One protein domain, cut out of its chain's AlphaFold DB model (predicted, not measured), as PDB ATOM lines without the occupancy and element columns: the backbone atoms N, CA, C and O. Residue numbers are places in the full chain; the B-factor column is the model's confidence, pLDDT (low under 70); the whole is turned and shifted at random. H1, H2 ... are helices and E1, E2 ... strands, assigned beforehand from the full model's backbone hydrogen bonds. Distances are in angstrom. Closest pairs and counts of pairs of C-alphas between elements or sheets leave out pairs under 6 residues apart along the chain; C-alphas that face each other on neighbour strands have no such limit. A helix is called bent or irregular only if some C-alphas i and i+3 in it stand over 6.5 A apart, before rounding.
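AT A GLANCE: This is residues 115 to 220 of the 311 residues of a protein of Prevotella bryantii B14 (UniProt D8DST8). Look first for H1 in the middle of a cluster of crossed helices: H2 and H3 pack on it, H4 crosses it, and H5 packs on H4. A small hairpin of two antiparallel strands, E1 - E2, lies at the rim. The printed part has 106 residues, mostly helix, with named elements in the order E1 E2 H1 H2 H3 H4 H5. It is only just compact, close to loose, with a radius of gyration of the C-alphas of 15.2 A and spans of 39 by 39 by 29 A.

HOW THE PARTS SIT: Begin at the hairpin of E1, residues 115 to 118, and E2, residues 124 to 127, where N 117 and O 125 are 3.0 A apart, within hydrogen-bond range. A tight link leads to the hub H1, residues 130 to 141. H2, residues 146 to 152, touches H1, closest C-alphas Ile 138 and Ala 146 at 5.6 A, at a shallow tilt of 30 degrees, opposite ways: a helical hairpin. H3, residues 167 to 175, touches H1 at Pro 131 and Val 171, closest C-alphas 5.2 A apart. H4, residues 180 to 196, touches H1 with residues 183 to 187 alone, about perpendicular at 82 degrees; the closest C-alphas, Phe 136 and Leu 186, are 7.1 A apart. H5, residues 209 to 218, touches H4, closest C-alphas Val 191 and Pro 209 at 7.1 A. Every O i to N i+4 pair is within hydrogen-bond range in H2, H3 and H5, against 7 of 8 in H1 and 11 of 13 in H4.

IN THESE COORDINATES: Find C-alpha 115 at (47.018, 138.816, -50.209), where E1 begins. H1 runs 15.0 A. From C-alpha 180 at (49.517, 155.080, -42.247), H4 runs 21.7 A; it is irregular, but only just, with C-alphas 190 and 193 6.7 A apart. H5 runs 14.4 A to C-alpha 218 at (72.804, 146.977, -49.116).

THE WHOLE: The two C-alphas farthest apart, those of Asp 159 and Glu 207, are 43.4 A apart. The printed part has no cut; the links H2 to H3 and H4 to H5 are long. Residues 195 to 207, of which 195 to 196 belong to H4, have pLDDT under 70.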
ATOM      1  N   LEU A 115      47.156 140.251 -50.465       90.69
ATOM      2  CA  LEU A 115      47.018 138.816 -50.209       90.69
ATOM      3  C   LEU A 115      45.554 138.344 -50.223       90.69
ATOM      4  O   LEU A 115      45.306 137.140 -50.195       90.69
ATOM      5  N   LEU A 116      44.588 139.267 -50.270       91.81
ATOM      6  CA  LEU A 116      43.154 138.983 -50.193       91.81
ATOM      7  C   LEU A 116      42.364 139.780 -51.241       91.81
ATOM      8  O   LEU A 116      41.232 140.184 -50.992       91.81
ATOM      9  N   HIS A 117      42.934 139.954 -52.435       91.81
ATOM     10  CA  HIS A 117      42.307 140.725 -53.502       91.81
ATOM     11  C   HIS A 117      40.969 140.110 -53.912       91.81
ATOM     12  O   HIS A 117      40.929 138.997 -54.445       91.81
ATOM     13  N   GLU A 118      39.876 140.828 -53.659       93.94
ATOM     14  CA  GLU A 118      38.523 140.347 -53.916       93.94
ATOM     15  C   GLU A 118      38.236 140.243 -55.415       93.94
ATOM     16  O   GLU A 118      38.517 141.146 -56.203       93.94
ATOM     17  N   ASN A 119      37.621 139.134 -55.818       92.19
ATOM     18  CA  ASN A 119      37.136 138.936 -57.175       92.19
ATOM     19  C   ASN A 119      35.608 139.105 -57.218       92.19
ATOM     20  O   ASN A 119      34.925 138.788 -56.241       92.19
ATOM     21  N   PRO A 120      35.025 139.468 -58.379       93.25
ATOM     22  CA  PRO A 120      33.573 139.639 -58.523       93.25
ATOM     23  C   PRO A 120      32.720 138.411 -58.163       93.25
ATOM     24  O   PRO A 120      31.519 138.536 -57.951       93.25
ATOM     25  N   ASN A 121      33.316 137.216 -58.119       92.94
ATOM     26  CA  ASN A 121      32.641 135.968 -57.757       92.94
ATOM     27  C   ASN A 121      32.666 135.663 -56.242       92.94
ATOM     28  O   ASN A 121      32.229 134.583 -55.850       92.94
ATOM     29  N   GLY A 122      33.204 136.563 -55.410       92.81
ATOM     30  CA  GLY A 122      33.300 136.406 -53.954       92.81
ATOM     31  C   GLY A 122      34.509 135.602 -53.460       92.81
ATOM     32  O   GLY A 122      34.667 135.430 -52.255       92.81
ATOM     33  N   SER A 123      35.371 135.108 -54.354       94.44
ATOM     34  CA  SER A 123      36.670 134.531 -53.973       94.44
ATOM     35  C   SER A 123      37.737 135.616 -53.844       94.44
ATOM     36  O   SER A 123      37.611 136.673 -54.461       94.44
ATOM     37  N   SER A 124      38.826 135.346 -53.126       94.06
ATOM     38  CA  SER A 124      40.010 136.211 -53.093       94.06
ATOM     39  C   SER A 124      41.209 135.567 -53.796       94.06
ATOM     40  O   SER A 124      41.290 134.344 -53.918       94.06
ATOM     41  N   ASN A 125      42.134 136.392 -54.290       92.12
ATOM     42  CA  ASN A 125      43.383 135.961 -54.916       92.12
ATOM     43  C   ASN A 125      44.581 136.743 -54.363       92.12
ATOM     44  O   ASN A 125      44.461 137.889 -53.943       92.12
ATOM     45  N   LEU A 126      45.769 136.151 -54.475       92.25
ATOM     46  CA  LEU A 126      47.017 136.896 -54.333       92.25
ATOM     47  C   LEU A 126      47.202 137.823 -55.542       92.25
ATOM     48  O   LEU A 126      47.172 137.363 -56.689       92.25
ATOM     49  N   PHE A 127      47.466 139.102 -55.297       92.00
ATOM     50  CA  PHE A 127      47.604 140.121 -56.329       92.00
ATOM     51  C   PHE A 127      48.904 140.918 -56.190       92.00
ATOM     52  O   PHE A 127      49.459 141.112 -55.108       92.00
ATOM     53  N   PHE A 128      49.428 141.352 -57.334       92.31
ATOM     54  CA  PHE A 128      50.605 142.207 -57.406       92.31
ATOM     55  C   PHE A 128      50.257 143.431 -58.238       92.31
ATOM     56  O   PHE A 128      50.083 143.326 -59.456       92.31
ATOM     57  N   SER A 129      50.181 144.577 -57.578       93.62
ATOM     58  CA  SER A 129      49.976 145.871 -58.207       93.62
ATOM     59  C   SER A 129      51.314 146.582 -58.372       93.62
ATOM     60  O   SER A 129      51.950 146.965 -57.394       93.62
ATOM     61  N   ILE A 130      51.723 146.790 -59.624       93.69
ATOM     62  CA  ILE A 130      52.937 147.543 -59.964       93.69
ATOM     63  C   ILE A 130      52.954 148.937 -59.302       93.69
ATOM     64  O   ILE A 130      53.947 149.229 -58.641       93.69
ATOM     65  N   PRO A 131      51.896 149.774 -59.381       94.62
ATOM     66  CA  PRO A 131      51.921 151.087 -58.734       94.62
ATOM     67  C   PRO A 131      51.951 151.014 -57.201       94.62
ATOM     68  O   PRO A 131      52.618 151.835 -56.585       94.62
ATOM     69  N   GLN A 132      51.313 150.026 -56.554       95.06
ATOM     70  CA  GLN A 132      51.441 149.880 -55.089       95.06
ATOM     71  C   GLN A 132      52.864 149.491 -54.685       95.06
ATOM     72  O   GLN A 132      53.392 150.011 -53.704       95.06
ATOM     73  N   PHE A 133      53.500 148.601 -55.450       95.00
ATOM     74  CA  PHE A 133      54.880 148.203 -55.196       95.00
ATOM     75  C   PHE A 133      55.860 149.361 -55.454       95.00
ATOM     76  O   PHE A 133      56.775 149.581 -54.666       95.00
ATOM     77  N   ALA A 134      55.633 150.155 -56.504       95.12
ATOM     78  CA  ALA A 134      56.405 151.364 -56.782       95.12
ATOM     79  C   ALA A 134      56.220 152.437 -55.695       95.12
ATOM     80  O   ALA A 134      57.193 153.045 -55.257       95.12
ATOM     81  N   TYR A 135      54.993 152.632 -55.202       95.88
ATOM     82  CA  TYR A 135      54.717 153.511 -54.065       95.88
ATOM     83  C   TYR A 135      55.474 153.056 -52.810       95.88
ATOM     84  O   TYR A 135      56.095 153.882 -52.138       95.88
ATOM     85  N   PHE A 136      55.469 151.748 -52.521       95.00
ATOM     86  CA  PHE A 136      56.253 151.176 -51.428       95.00
ATOM     87  C   PHE A 136      57.746 151.497 -51.588       95.00
ATOM     88  O   PHE A 136      58.345 152.037 -50.663       95.00
ATOM     89  N   ASP A 137      58.335 151.251 -52.758       94.62
ATOM     90  CA  ASP A 137      59.759 151.503 -53.023       94.62
ATOM     91  C   ASP A 137      60.133 152.996 -52.860       94.62
ATOM     92  O   ASP A 137      61.106 153.345 -52.185       94.62
ATOM     93  N   ILE A 138      59.306 153.896 -53.405       94.38
ATOM     94  CA  ILE A 138      59.565 155.345 -53.440       94.38
ATOM     95  C   ILE A 138      59.308 156.020 -52.083       94.38
ATOM     96  O   ILE A 138      60.119 156.837 -51.646       94.38
ATOM     97  N   TYR A 139      58.184 155.733 -51.419       94.06
ATOM     98  CA  TYR A 139      57.729 156.522 -50.264       94.06
ATOM     99  C   TYR A 139      57.865 155.818 -48.917       94.06
ATOM    100  O   TYR A 139      58.072 156.499 -47.909       94.06
ATOM    101  N   ILE A 140      57.779 154.486 -48.889       92.25
ATOM    102  CA  ILE A 140      57.882 153.705 -47.651       92.25
ATOM    103  C   ILE A 140      59.338 153.282 -47.439       92.25
ATOM    104  O   ILE A 140      59.990 153.706 -46.482       92.25
ATOM    105  N   LEU A 141      59.875 152.501 -48.377       91.25
ATOM    106  CA  LEU A 141      61.264 152.064 -48.372       91.25
ATOM    107  C   LEU A 141      62.219 153.232 -48.607       91.25
ATOM    108  O   LEU A 141      63.286 153.258 -47.996       91.25
ATOM    109  N   LYS A 142      61.820 154.220 -49.417       93.62
ATOM    110  CA  LYS A 142      62.621 155.410 -49.749       93.62
ATOM    111  C   LYS A 142      63.999 155.032 -50.288       93.62
ATOM    112  O   LYS A 142      65.013 155.581 -49.857       93.62
ATOM    113  N   ARG A 143      64.037 154.049 -51.188       92.88
ATOM    114  CA  ARG A 143      65.286 153.601 -51.804       92.88
ATOM    115  C   ARG A 143      65.839 154.700 -52.713       92.88
ATOM    116  O   ARG A 143      65.104 155.326 -53.479       92.88
ATOM    117  N   GLU A 144      67.142 154.931 -52.626       90.94
ATOM    118  CA  GLU A 144      67.840 155.880 -53.491       90.94
ATOM    119  C   GLU A 144      67.730 155.446 -54.963       90.94
ATOM    120  O   GLU A 144      67.863 154.263 -55.279       90.94
ATOM    121  N   GLY A 145      67.420 156.385 -55.862       90.88
ATOM    122  CA  GLY A 145      67.235 156.105 -57.293       90.88
ATOM    123  C   GLY A 145      65.908 155.431 -57.672       90.88
ATOM    124  O   GLY A 145      65.658 155.190 -58.853       90.88
ATOM    125  N   ALA A 146      65.026 155.125 -56.708       93.12
ATOM    126  CA  ALA A 146      63.787 154.402 -57.000       93.12
ATOM    127  C   ALA A 146      62.879 155.153 -57.980       93.12
ATOM    128  O   ALA A 146      62.298 154.550 -58.880       93.12
ATOM    129  N   LYS A 147      62.757 156.475 -57.837       93.19
ATOM    130  CA  LYS A 147      61.880 157.273 -58.702       93.19
ATOM    131  C   LYS A 147      62.351 157.237 -60.159       93.19
ATOM    132  O   LYS A 147      61.523 157.140 -61.062       93.19
ATOM    133  N   GLU A 148      63.658 157.290 -60.378       93.25
ATOM    134  CA  GLU A 148      64.296 157.204 -61.689       93.25
ATOM    135  C   GLU A 148      64.121 155.809 -62.303       93.25
ATOM    136  O   GLU A 148      63.761 155.698 -63.479       93.25
ATOM    137  N   ASP A 149      64.292 154.749 -61.510       92.19
ATOM    138  CA  ASP A 149      64.052 153.372 -61.953       92.19
ATOM    139  C   ASP A 149      62.604 153.187 -62.423       92.19
ATOM    140  O   ASP A 149      62.359 152.692 -63.526       92.19
ATOM    141  N   TRP A 150      61.631 153.648 -61.629       93.88
ATOM    142  CA  TRP A 150      60.209 153.550 -61.969       93.88
ATOM    143  C   TRP A 150      59.796 154.462 -63.132       93.88
ATOM    144  O   TRP A 150      58.880 154.104 -63.871       93.88
ATOM    145  N   ALA A 151      60.482 155.588 -63.359       91.88
ATOM    146  CA  ALA A 151      60.282 156.421 -64.553       91.88
ATOM    147  C   ALA A 151      60.682 155.682 -65.845       91.88
ATOM    148  O   ALA A 151      60.025 155.788 -66.892       91.88
ATOM    149  N   ASN A 152      61.781 154.930 -65.771       90.69
ATOM    150  CA  ASN A 152      62.322 154.168 -66.892       90.69
ATOM    151  C   ASN A 152      61.626 152.815 -67.073       90.69
ATOM    152  O   ASN A 152      61.633 152.268 -68.179       90.69
ATOM    153  N   PHE A 153      60.985 152.300 -66.023       90.81
ATOM    154  CA  PHE A 153      60.256 151.044 -66.056       90.81
ATOM    155  C   PHE A 153      59.122 151.079 -67.086       90.81
ATOM    156  O   PHE A 153      58.291 151.990 -67.120       90.81
ATOM    157  N   LYS A 154      59.073 150.055 -67.943       88.31
ATOM    158  CA  LYS A 154      58.016 149.879 -68.941       88.31
ATOM    159  C   LYS A 154      57.267 148.594 -68.652       88.31
ATOM    160  O   LYS A 154      57.838 147.509 -68.691       88.31
ATOM    161  N   VAL A 155      55.965 148.720 -68.410       85.88
ATOM    162  CA  VAL A 155      55.100 147.551 -68.276       85.88
ATOM    163  C   VAL A 155      54.948 146.910 -69.647       85.88
ATOM    164  O   VAL A 155      54.445 147.529 -70.587       85.88
ATOM    165  N   ILE A 156      55.372 145.658 -69.754       83.56
ATOM    166  CA  ILE A 156      55.245 144.881 -70.982       83.56
ATOM    167  C   ILE A 156      53.855 144.238 -71.026       83.56
ATOM    168  O   ILE A 156      53.416 143.589 -70.074       83.56
ATOM    169  N   GLY A 157      53.130 144.483 -72.113       78.19
ATOM    170  CA  GLY A 157      51.844 143.870 -72.403       78.19
ATOM    171  C   GLY A 157      51.983 142.427 -72.900       78.19
ATOM    172  O   GLY A 157      53.088 141.955 -73.165       78.19
ATOM    173  N   PRO A 158      50.861 141.707 -73.078       75.81
ATOM    174  CA  PRO A 158      50.874 140.318 -73.545       75.81
ATOM    175  C   PRO A 158      51.491 140.106 -74.940       75.81
ATOM    176  O   PRO A 158      51.785 138.978 -75.331       75.81
ATOM    177  N   ASP A 159      51.644 141.178 -75.713       78.88
ATOM    178  CA  ASP A 159      52.264 141.199 -77.037       78.88
ATOM    179  C   ASP A 159      53.792 141.378 -76.988       78.88
ATOM    180  O   ASP A 159      54.436 141.456 -78.036       78.88
ATOM    181  N   GLY A 160      54.378 141.442 -75.787       78.31
ATOM    182  CA  GLY A 160      55.807 141.663 -75.586       78.31
ATOM    183  C   GLY A 160      56.247 143.113 -75.799       78.31
ATOM    184  O   GLY A 160      57.447 143.370 -75.873       78.31
ATOM    185  N   LYS A 161      55.313 144.068 -75.907       83.94
ATOM    186  CA  LYS A 161      55.617 145.492 -76.113       83.94
ATOM    187  C   LYS A 161      55.212 146.335 -74.905       83.94
ATOM    188  O   LYS A 161      54.324 145.934 -74.156       83.94
ATOM    189  N   PRO A 162      55.815 147.519 -74.704       88.50
ATOM    190  CA  PRO A 162      55.341 148.463 -73.700       88.50
ATOM    191  C   PRO A 162      53.857 148.790 -73.906       88.50
ATOM    192  O   PRO A 162      53.464 149.226 -74.986       88.50
ATOM    193  N   ASN A 163      53.036 148.608 -72.874       88.25
ATOM    194  CA  ASN A 163      51.586 148.831 -72.946       88.25
ATOM    195  C   ASN A 163      51.168 150.299 -72.715       88.25
ATOM    196  O   ASN A 163      49.980 150.589 -72.619       88.25
ATOM    197  N   GLY A 164      52.138 151.212 -72.598       87.56
ATOM    198  CA  GLY A 164      51.909 152.650 -72.444       87.56
ATOM    199  C   GLY A 164      51.505 153.114 -71.042       87.56
ATOM    200  O   GLY A 164      51.248 154.303 -70.881       87.56
ATOM    201  N   ARG A 165      51.457 152.229 -70.036       91.75
ATOM    202  CA  ARG A 165      51.193 152.638 -68.647       91.75
ATOM    203  C   ARG A 165      52.298 153.544 -68.110       91.75
ATOM    204  O   ARG A 165      53.482 153.234 -68.259       91.75
ATOM    205  N   ASP A 166      51.886 154.616 -67.443       92.50
ATOM    206  CA  ASP A 166      52.763 155.517 -66.701       92.50
ATOM    207  C   ASP A 166      52.647 155.211 -65.207       92.50
ATOM    208  O   ASP A 166      51.711 155.637 -64.528       92.50
ATOM    209  N   ILE A 167      53.605 154.439 -64.699       93.81
ATOM    210  CA  ILE A 167      53.594 153.998 -63.304       93.81
ATOM    211  C   ILE A 167      53.757 155.172 -62.338       93.81
ATOM    212  O   ILE A 167      53.177 155.130 -61.259       93.81
ATOM    213  N   LEU A 168      54.490 156.229 -62.700       94.12
ATOM    214  CA  LEU A 168      54.656 157.374 -61.804       94.12
ATOM    215  C   LEU A 168      53.361 158.174 -61.672       94.12
ATOM    216  O   LEU A 168      53.019 158.576 -60.562       94.12
ATOM    217  N   ALA A 169      52.622 158.360 -62.767       94.19
ATOM    218  CA  ALA A 169      51.306 158.992 -62.709       94.19
ATOM    219  C   ALA A 169      50.338 158.188 -61.822       94.19
ATOM    220  O   ALA A 169      49.717 158.748 -60.920       94.19
ATOM    221  N   GLU A 170      50.283 156.864 -62.006       95.31
ATOM    222  CA  GLU A 170      49.455 155.975 -61.178       95.31
ATOM    223  C   GLU A 170      49.869 155.987 -59.693       95.31
ATOM    224  O   GLU A 170      49.023 155.891 -58.805       95.31
ATOM    225  N   VAL A 171      51.167 156.118 -59.401       95.19
ATOM    226  CA  VAL A 171      51.690 156.249 -58.032       95.19
ATOM    227  C   VAL A 171      51.254 157.567 -57.387       95.19
ATOM    228  O   VAL A 171      50.876 157.565 -56.214       95.19
ATOM    229  N   GLU A 172      51.283 158.686 -58.117       94.00
ATOM    230  CA  GLU A 172      50.825 159.981 -57.590       94.00
ATOM    231  C   GLU A 172      49.306 159.993 -57.349       94.00
ATOM    232  O   GLU A 172      48.849 160.544 -56.346       94.00
ATOM    233  N   GLU A 173      48.517 159.323 -58.197       94.44
ATOM    234  CA  GLU A 173      47.087 159.096 -57.942       94.44
ATOM    235  C   GLU A 173      46.865 158.232 -56.694       94.44
ATOM    236  O   GLU A 173      46.068 158.580 -55.818       94.44
ATOM    237  N   LEU A 174      47.608 157.125 -56.573       94.06
ATOM    238  CA  LEU A 174      47.508 156.215 -55.434       94.06
ATOM    239  C   LEU A 174      47.817 156.938 -54.121       94.06
ATOM    240  O   LEU A 174      47.081 156.780 -53.145       94.06
ATOM    241  N   LYS A 175      48.866 157.765 -54.113       92.88
ATOM    242  CA  LYS A 175      49.324 158.542 -52.957       92.88
ATOM    243  C   LYS A 175      48.231 159.412 -52.343       92.88
ATOM    244  O   LYS A 175      48.209 159.554 -51.126       92.88
ATOM    245  N   ALA A 176      47.293 159.933 -53.138       93.06
ATOM    246  CA  ALA A 176      46.155 160.698 -52.621       93.06
ATOM    247  C   ALA A 176      45.224 159.868 -51.713       93.06
ATOM    248  O   ALA A 176      44.461 160.426 -50.928       93.06
ATOM    249  N   THR A 177      45.282 158.537 -51.814       91.19
ATOM    250  CA  THR A 177      44.441 157.596 -51.058       91.19
ATOM    251  C   THR A 177      45.193 156.821 -49.974       91.19
ATOM    252  O   THR A 177      44.555 156.087 -49.207       91.19
ATOM    253  N   MET A 178      46.524 156.938 -49.928       91.62
ATOM    254  CA  MET A 178      47.371 156.237 -48.967       91.62
ATOM    255  C   MET A 178      47.326 156.920 -47.598       91.62
ATOM    256  O   MET A 178      47.147 158.131 -47.479       91.62
ATOM    257  N   ASN A 179      47.444 156.115 -46.548       92.31
ATOM    258  CA  ASN A 179      47.430 156.549 -45.157       92.31
ATOM    259  C   ASN A 179      48.315 155.594 -44.327       92.31
ATOM    260  O   ASN A 179      48.691 154.537 -44.839       92.31
ATOM    261  N   PRO A 180      48.628 155.914 -43.058       90.75
ATOM    262  CA  PRO A 180      49.517 155.080 -42.247       90.75
ATOM    263  C   PRO A 180      49.067 153.617 -42.096       90.75
ATOM    264  O   PRO A 180      49.907 152.725 -42.055       90.75
ATOM    265  N   GLU A 181      47.758 153.350 -42.057       90.62
ATOM    266  CA  GLU A 181      47.215 151.986 -41.965       90.62
ATOM    267  C   GLU A 181      47.476 151.182 -43.247       90.62
ATOM    268  O   GLU A 181      47.927 150.040 -43.195       90.62
ATOM    269  N   LYS A 182      47.246 151.789 -44.417       90.25
ATOM    270  CA  LYS A 182      47.525 151.173 -45.722       90.25
ATOM    271  C   LYS A 182      49.019 151.021 -45.980       90.25
ATOM    272  O   LYS A 182      49.426 150.025 -46.571       90.25
ATOM    273  N   ASP A 183      49.827 151.986 -45.543       89.94
ATOM    274  CA  ASP A 183      51.285 151.894 -45.614       89.94
ATOM    275  C   ASP A 183      51.774 150.698 -44.785       89.94
ATOM    276  O   ASP A 183      52.554 149.884 -45.282       89.94
ATOM    277  N   HIS A 184      51.256 150.533 -43.562       88.62
ATOM    278  CA  HIS A 184      51.566 149.383 -42.715       88.62
ATOM    279  C   HIS A 184      51.136 148.059 -43.360       88.62
ATOM    280  O   HIS A 184      51.939 147.133 -43.422       88.62
ATOM    281  N   ALA A 185      49.926 147.986 -43.923       89.44
ATOM    282  CA  ALA A 185      49.450 146.790 -44.622       89.44
ATOM    283  C   ALA A 185      50.324 146.424 -45.839       89.44
ATOM    284  O   ALA A 185      50.581 145.246 -46.089       89.44
ATOM    285  N   LEU A 186      50.823 147.413 -46.593       90.00
ATOM    286  CA  LEU A 186      51.770 147.161 -47.685       90.00
ATOM    287  C   LEU A 186      53.111 146.630 -47.171       90.00
ATOM    288  O   LEU A 186      53.643 145.696 -47.767       90.00
ATOM    289  N   VAL A 187      53.649 147.185 -46.079       88.06
ATOM    290  CA  VAL A 187      54.875 146.669 -45.440       88.06
ATOM    291  C   VAL A 187      54.668 145.233 -44.966       88.06
ATOM    292  O   VAL A 187      55.505 144.372 -45.234       88.06
ATOM    293  N   GLU A 188      53.547 144.959 -44.305       86.69
ATOM    294  CA  GLU A 188      53.212 143.624 -43.824       86.69
ATOM    295  C   GLU A 188      53.138 142.623 -44.984       86.69
ATOM    296  O   GLU A 188      53.769 141.567 -44.928       86.69
ATOM    297  N   ASN A 189      52.451 142.970 -46.073       88.81
ATOM    298  CA  ASN A 189      52.316 142.092 -47.234       88.81
ATOM    299  C   ASN A 189      53.639 141.889 -47.989       88.81
ATOM    300  O   ASN A 189      53.954 140.758 -48.353       88.81
ATOM    301  N   ILE A 190      54.399 142.960 -48.253       85.56
ATOM    302  CA  ILE A 190      55.588 142.931 -49.127       85.56
ATOM    303  C   ILE A 190      56.844 142.449 -48.399       85.56
ATOM    304  O   ILE A 190      57.688 141.816 -49.037       85.56
ATOM    305  N   VAL A 191      56.989 142.762 -47.110       81.56
ATOM    306  CA  VAL A 191      58.184 142.437 -46.319       81.56
ATOM    307  C   VAL A 191      57.892 141.272 -45.381       81.56
ATOM    308  O   VAL A 191      58.540 140.240 -45.476       81.56
ATOM    309  N   ILE A 192      56.894 141.378 -44.502       78.00
ATOM    310  CA  ILE A 192      56.730 140.408 -43.406       78.00
ATOM    311  C   ILE A 192      56.188 139.066 -43.916       78.00
ATOM    312  O   ILE A 192      56.808 138.023 -43.713       78.00
ATOM    313  N   LYS A 193      55.033 139.064 -44.589       79.12
ATOM    314  CA  LYS A 193      54.316 137.829 -44.948       79.12
ATOM    315  C   LYS A 193      54.985 137.068 -46.089       79.12
ATOM    316  O   LYS A 193      55.040 135.842 -46.055       79.12
ATOM    317  N   THR A 194      55.506 137.768 -47.089       72.75
ATOM    318  CA  THR A 194      56.196 137.151 -48.233       72.75
ATOM    319  C   THR A 194      57.609 136.678 -47.885       72.75
ATOM    320  O   THR A 194      58.003 135.612 -48.355       72.75
ATOM    321  N   GLN A 195      58.364 137.413 -47.050       67.50
ATOM    322  CA  GLN A 195      59.757 137.058 -46.727       67.50
ATOM    323  C   GLN A 195      59.915 136.213 -45.478       67.50
ATOM    324  O   GLN A 195      60.773 135.322 -45.464       67.50
ATOM    325  N   GLY A 196      59.087 136.447 -44.459       58.00
ATOM    326  CA  GLY A 196      59.097 135.654 -43.231       58.00
ATOM    327  C   GLY A 196      58.773 134.181 -43.482       58.00
ATOM    328  O   GLY A 196      59.217 133.316 -42.738       58.00
ATOM    329  N   PHE A 197      58.074 133.879 -44.579       56.72
ATOM    330  CA  PHE A 197      57.714 132.517 -44.956       56.72
ATOM    331  C   PHE A 197      58.880 131.663 -45.474       56.72
ATOM    332  O   PHE A 197      58.832 130.441 -45.348       56.72
ATOM    333  N   VAL A 198      59.905 132.275 -46.083       54.28
ATOM    334  CA  VAL A 198      60.958 131.523 -46.799       54.28
ATOM    335  C   VAL A 198      62.353 131.771 -46.246       54.28
ATOM    336  O   VAL A 198      63.133 130.834 -46.102       54.28
ATOM    337  N   SER A 199      62.679 133.021 -45.930       54.44
ATOM    338  CA  SER A 199      64.036 133.379 -45.512       54.44
ATOM    339  C   SER A 199      64.252 133.261 -44.002       54.44
ATOM    340  O   SER A 199      65.389 133.198 -43.553       54.44
ATOM    341  N   GLY A 200      63.174 133.270 -43.206       58.91
ATOM    342  CA  GLY A 200      63.255 133.379 -41.745       58.91
ATOM    343  C   GLY A 200      63.851 134.706 -41.248       58.91
ATOM    344  O   GLY A 200      63.980 134.889 -40.038       58.91
ATOM    345  N   ASN A 201      64.184 135.630 -42.162       60.12
ATOM    346  CA  ASN A 201      64.813 136.917 -41.860       60.12
ATOM    347  C   ASN A 201      63.846 137.908 -41.203       60.12
ATOM    348  O   ASN A 201      64.297 138.872 -40.601       60.12
ATOM    349  N   PHE A 202      62.537 137.679 -41.326       65.81
ATOM    350  CA  PHE A 202      61.496 138.542 -40.778       65.81
ATOM    351  C   PHE A 202      60.521 137.714 -39.952       65.81
ATOM    352  O   PHE A 202      60.120 136.620 -40.362       65.81
ATOM    353  N   LYS A 203      60.120 138.239 -38.796       63.69
ATOM    354  CA  LYS A 203      59.129 137.629 -37.909       63.69
ATOM    355  C   LYS A 203      57.959 138.577 -37.692       63.69
ATOM    356  O   LYS A 203      58.076 139.799 -37.735       63.69
ATOM    357  N   GLU A 204      56.792 137.988 -37.466       61.75
ATOM    358  CA  GLU A 204      55.598 138.743 -37.106       61.75
ATOM    359  C   GLU A 204      55.840 139.439 -35.756       61.75
ATOM    360  O   GLU A 204      56.114 138.775 -34.756       61.75
ATOM    361  N   GLY A 205      55.797 140.774 -35.751       59.59
ATOM    362  CA  GLY A 205      56.124 141.598 -34.584       59.59
ATOM    363  C   GLY A 205      57.502 142.269 -34.602       59.59
ATOM    364  O   GLY A 205      57.852 142.890 -33.602       59.59
ATOM    365  N   ASP A 206      58.274 142.188 -35.695       65.06
ATOM    366  CA  ASP A 206      59.502 142.987 -35.835       65.06
ATOM    367  C   ASP A 206      59.197 144.493 -35.733       65.06
ATOM    368  O   ASP A 206      58.323 145.012 -36.431       65.06
ATOM    369  N   GLU A 207      59.937 145.206 -34.877       61.56
ATOM    370  CA  GLU A 207      59.712 146.637 -34.610       61.56
ATOM    371  C   GLU A 207      60.150 147.532 -35.787       61.56
ATOM    372  O   GLU A 207      59.546 148.578 -36.031       61.56
ATOM    373  N   HIS A 208      61.157 147.101 -36.563       76.69
ATOM    374  CA  HIS A 208      61.769 147.891 -37.645       76.69
ATOM    375  C   HIS A 208      62.017 147.087 -38.944       76.69
ATOM    376  O   HIS A 208      63.138 147.055 -39.461       76.69
ATOM    377  N   PRO A 209      60.985 146.464 -39.549       80.81
ATOM    378  CA  PRO A 209      61.150 145.570 -40.701       80.81
ATOM    379  C   PRO A 209      61.718 146.280 -41.938       80.81
ATOM    380  O   PRO A 209      62.462 145.688 -42.710       80.81
ATOM    381  N   VAL A 210      61.413 147.567 -42.128       82.00
ATOM    382  CA  VAL A 210      61.920 148.350 -43.269       82.00
ATOM    383  C   VAL A 210      63.422 148.632 -43.147       82.00
ATOM    384  O   VAL A 210      64.112 148.689 -44.161       82.00
ATOM    385  N   GLU A 211      63.943 148.802 -41.931       84.31
ATOM    386  CA  GLU A 211      65.368 149.079 -41.707       84.31
ATOM    387  C   GLU A 211      66.204 147.832 -41.979       84.31
ATOM    388  O   GLU A 211      67.113 147.885 -42.807       84.31
ATOM    389  N   LEU A 212      65.804 146.691 -41.410       82.88
ATOM    390  CA  LEU A 212      66.414 145.395 -41.709       82.88
ATOM    391  C   LEU A 212      66.361 145.081 -43.211       82.88
ATOM    392  O   LEU A 212      67.327 144.600 -43.802       82.88
ATOM    393  N   PHE A 213      65.246 145.410 -43.864       85.69
ATOM    394  CA  PHE A 213      65.116 145.234 -45.305       85.69
ATOM    395  C   PHE A 213      66.119 146.086 -46.098       85.69
ATOM    396  O   PHE A 213      66.713 145.592 -47.056       85.69
ATOM    397  N   ARG A 214      66.384 147.334 -45.685       87.75
ATOM    398  CA  ARG A 214      67.437 148.167 -46.300       87.75
ATOM    399  C   ARG A 214      68.833 147.583 -46.094       87.75
ATOM    400  O   ARG A 214      69.635 147.637 -47.021       87.75
ATOM    401  N   GLU A 215      69.120 147.020 -44.923       88.56
ATOM    402  CA  GLU A 215      70.407 146.366 -44.652       88.56
ATOM    403  C   GLU A 215      70.637 145.170 -45.582       88.56
ATOM    404  O   GLU A 215      71.714 145.043 -46.164       88.56
ATOM    405  N   LEU A 216      69.608 144.346 -45.804       87.44
ATOM    406  CA  LEU A 216      69.683 143.230 -46.749       87.44
ATOM    407  C   LEU A 216      69.883 143.703 -48.194       87.44
ATOM    408  O   LEU A 216      70.690 143.123 -48.917       87.44
ATOM    409  N   LEU A 217      69.201 144.775 -48.613       90.00
ATOM    410  CA  LEU A 217      69.413 145.372 -49.939       90.00
ATOM    411  C   LEU A 217      70.846 145.884 -50.118       90.00
ATOM    412  O   LEU A 217      71.425 145.727 -51.193       90.00
ATOM    413  N   ALA A 218      71.442 146.455 -49.069       91.06
ATOM    414  CA  ALA A 218      72.804 146.977 -49.116       91.06
ATOM    415  C   ALA A 218      73.858 145.886 -49.389       91.06
ATOM    416  O   ALA A 218      74.892 146.184 -49.986       91.06
ATOM    417  N   LEU A 219      73.589 144.622 -49.034       91.12
ATOM    418  CA  LEU A 219      74.478 143.488 -49.337       91.12
ATOM    419  C   LEU A 219      74.635 143.233 -50.842       91.12
ATOM    420  O   LEU A 219      75.643 142.678 -51.270       91.12
ATOM    421  N   TYR A 220      73.658 143.660 -51.643       93.06
ATOM    422  CA  TYR A 220      73.657 143.512 -53.098       93.06
ATOM    423  C   TYR A 220      74.149 144.762 -53.832       93.06
ATOM    424  O   TYR A 220      74.099 144.821 -55.062       93.06
TER     425      TYR A 220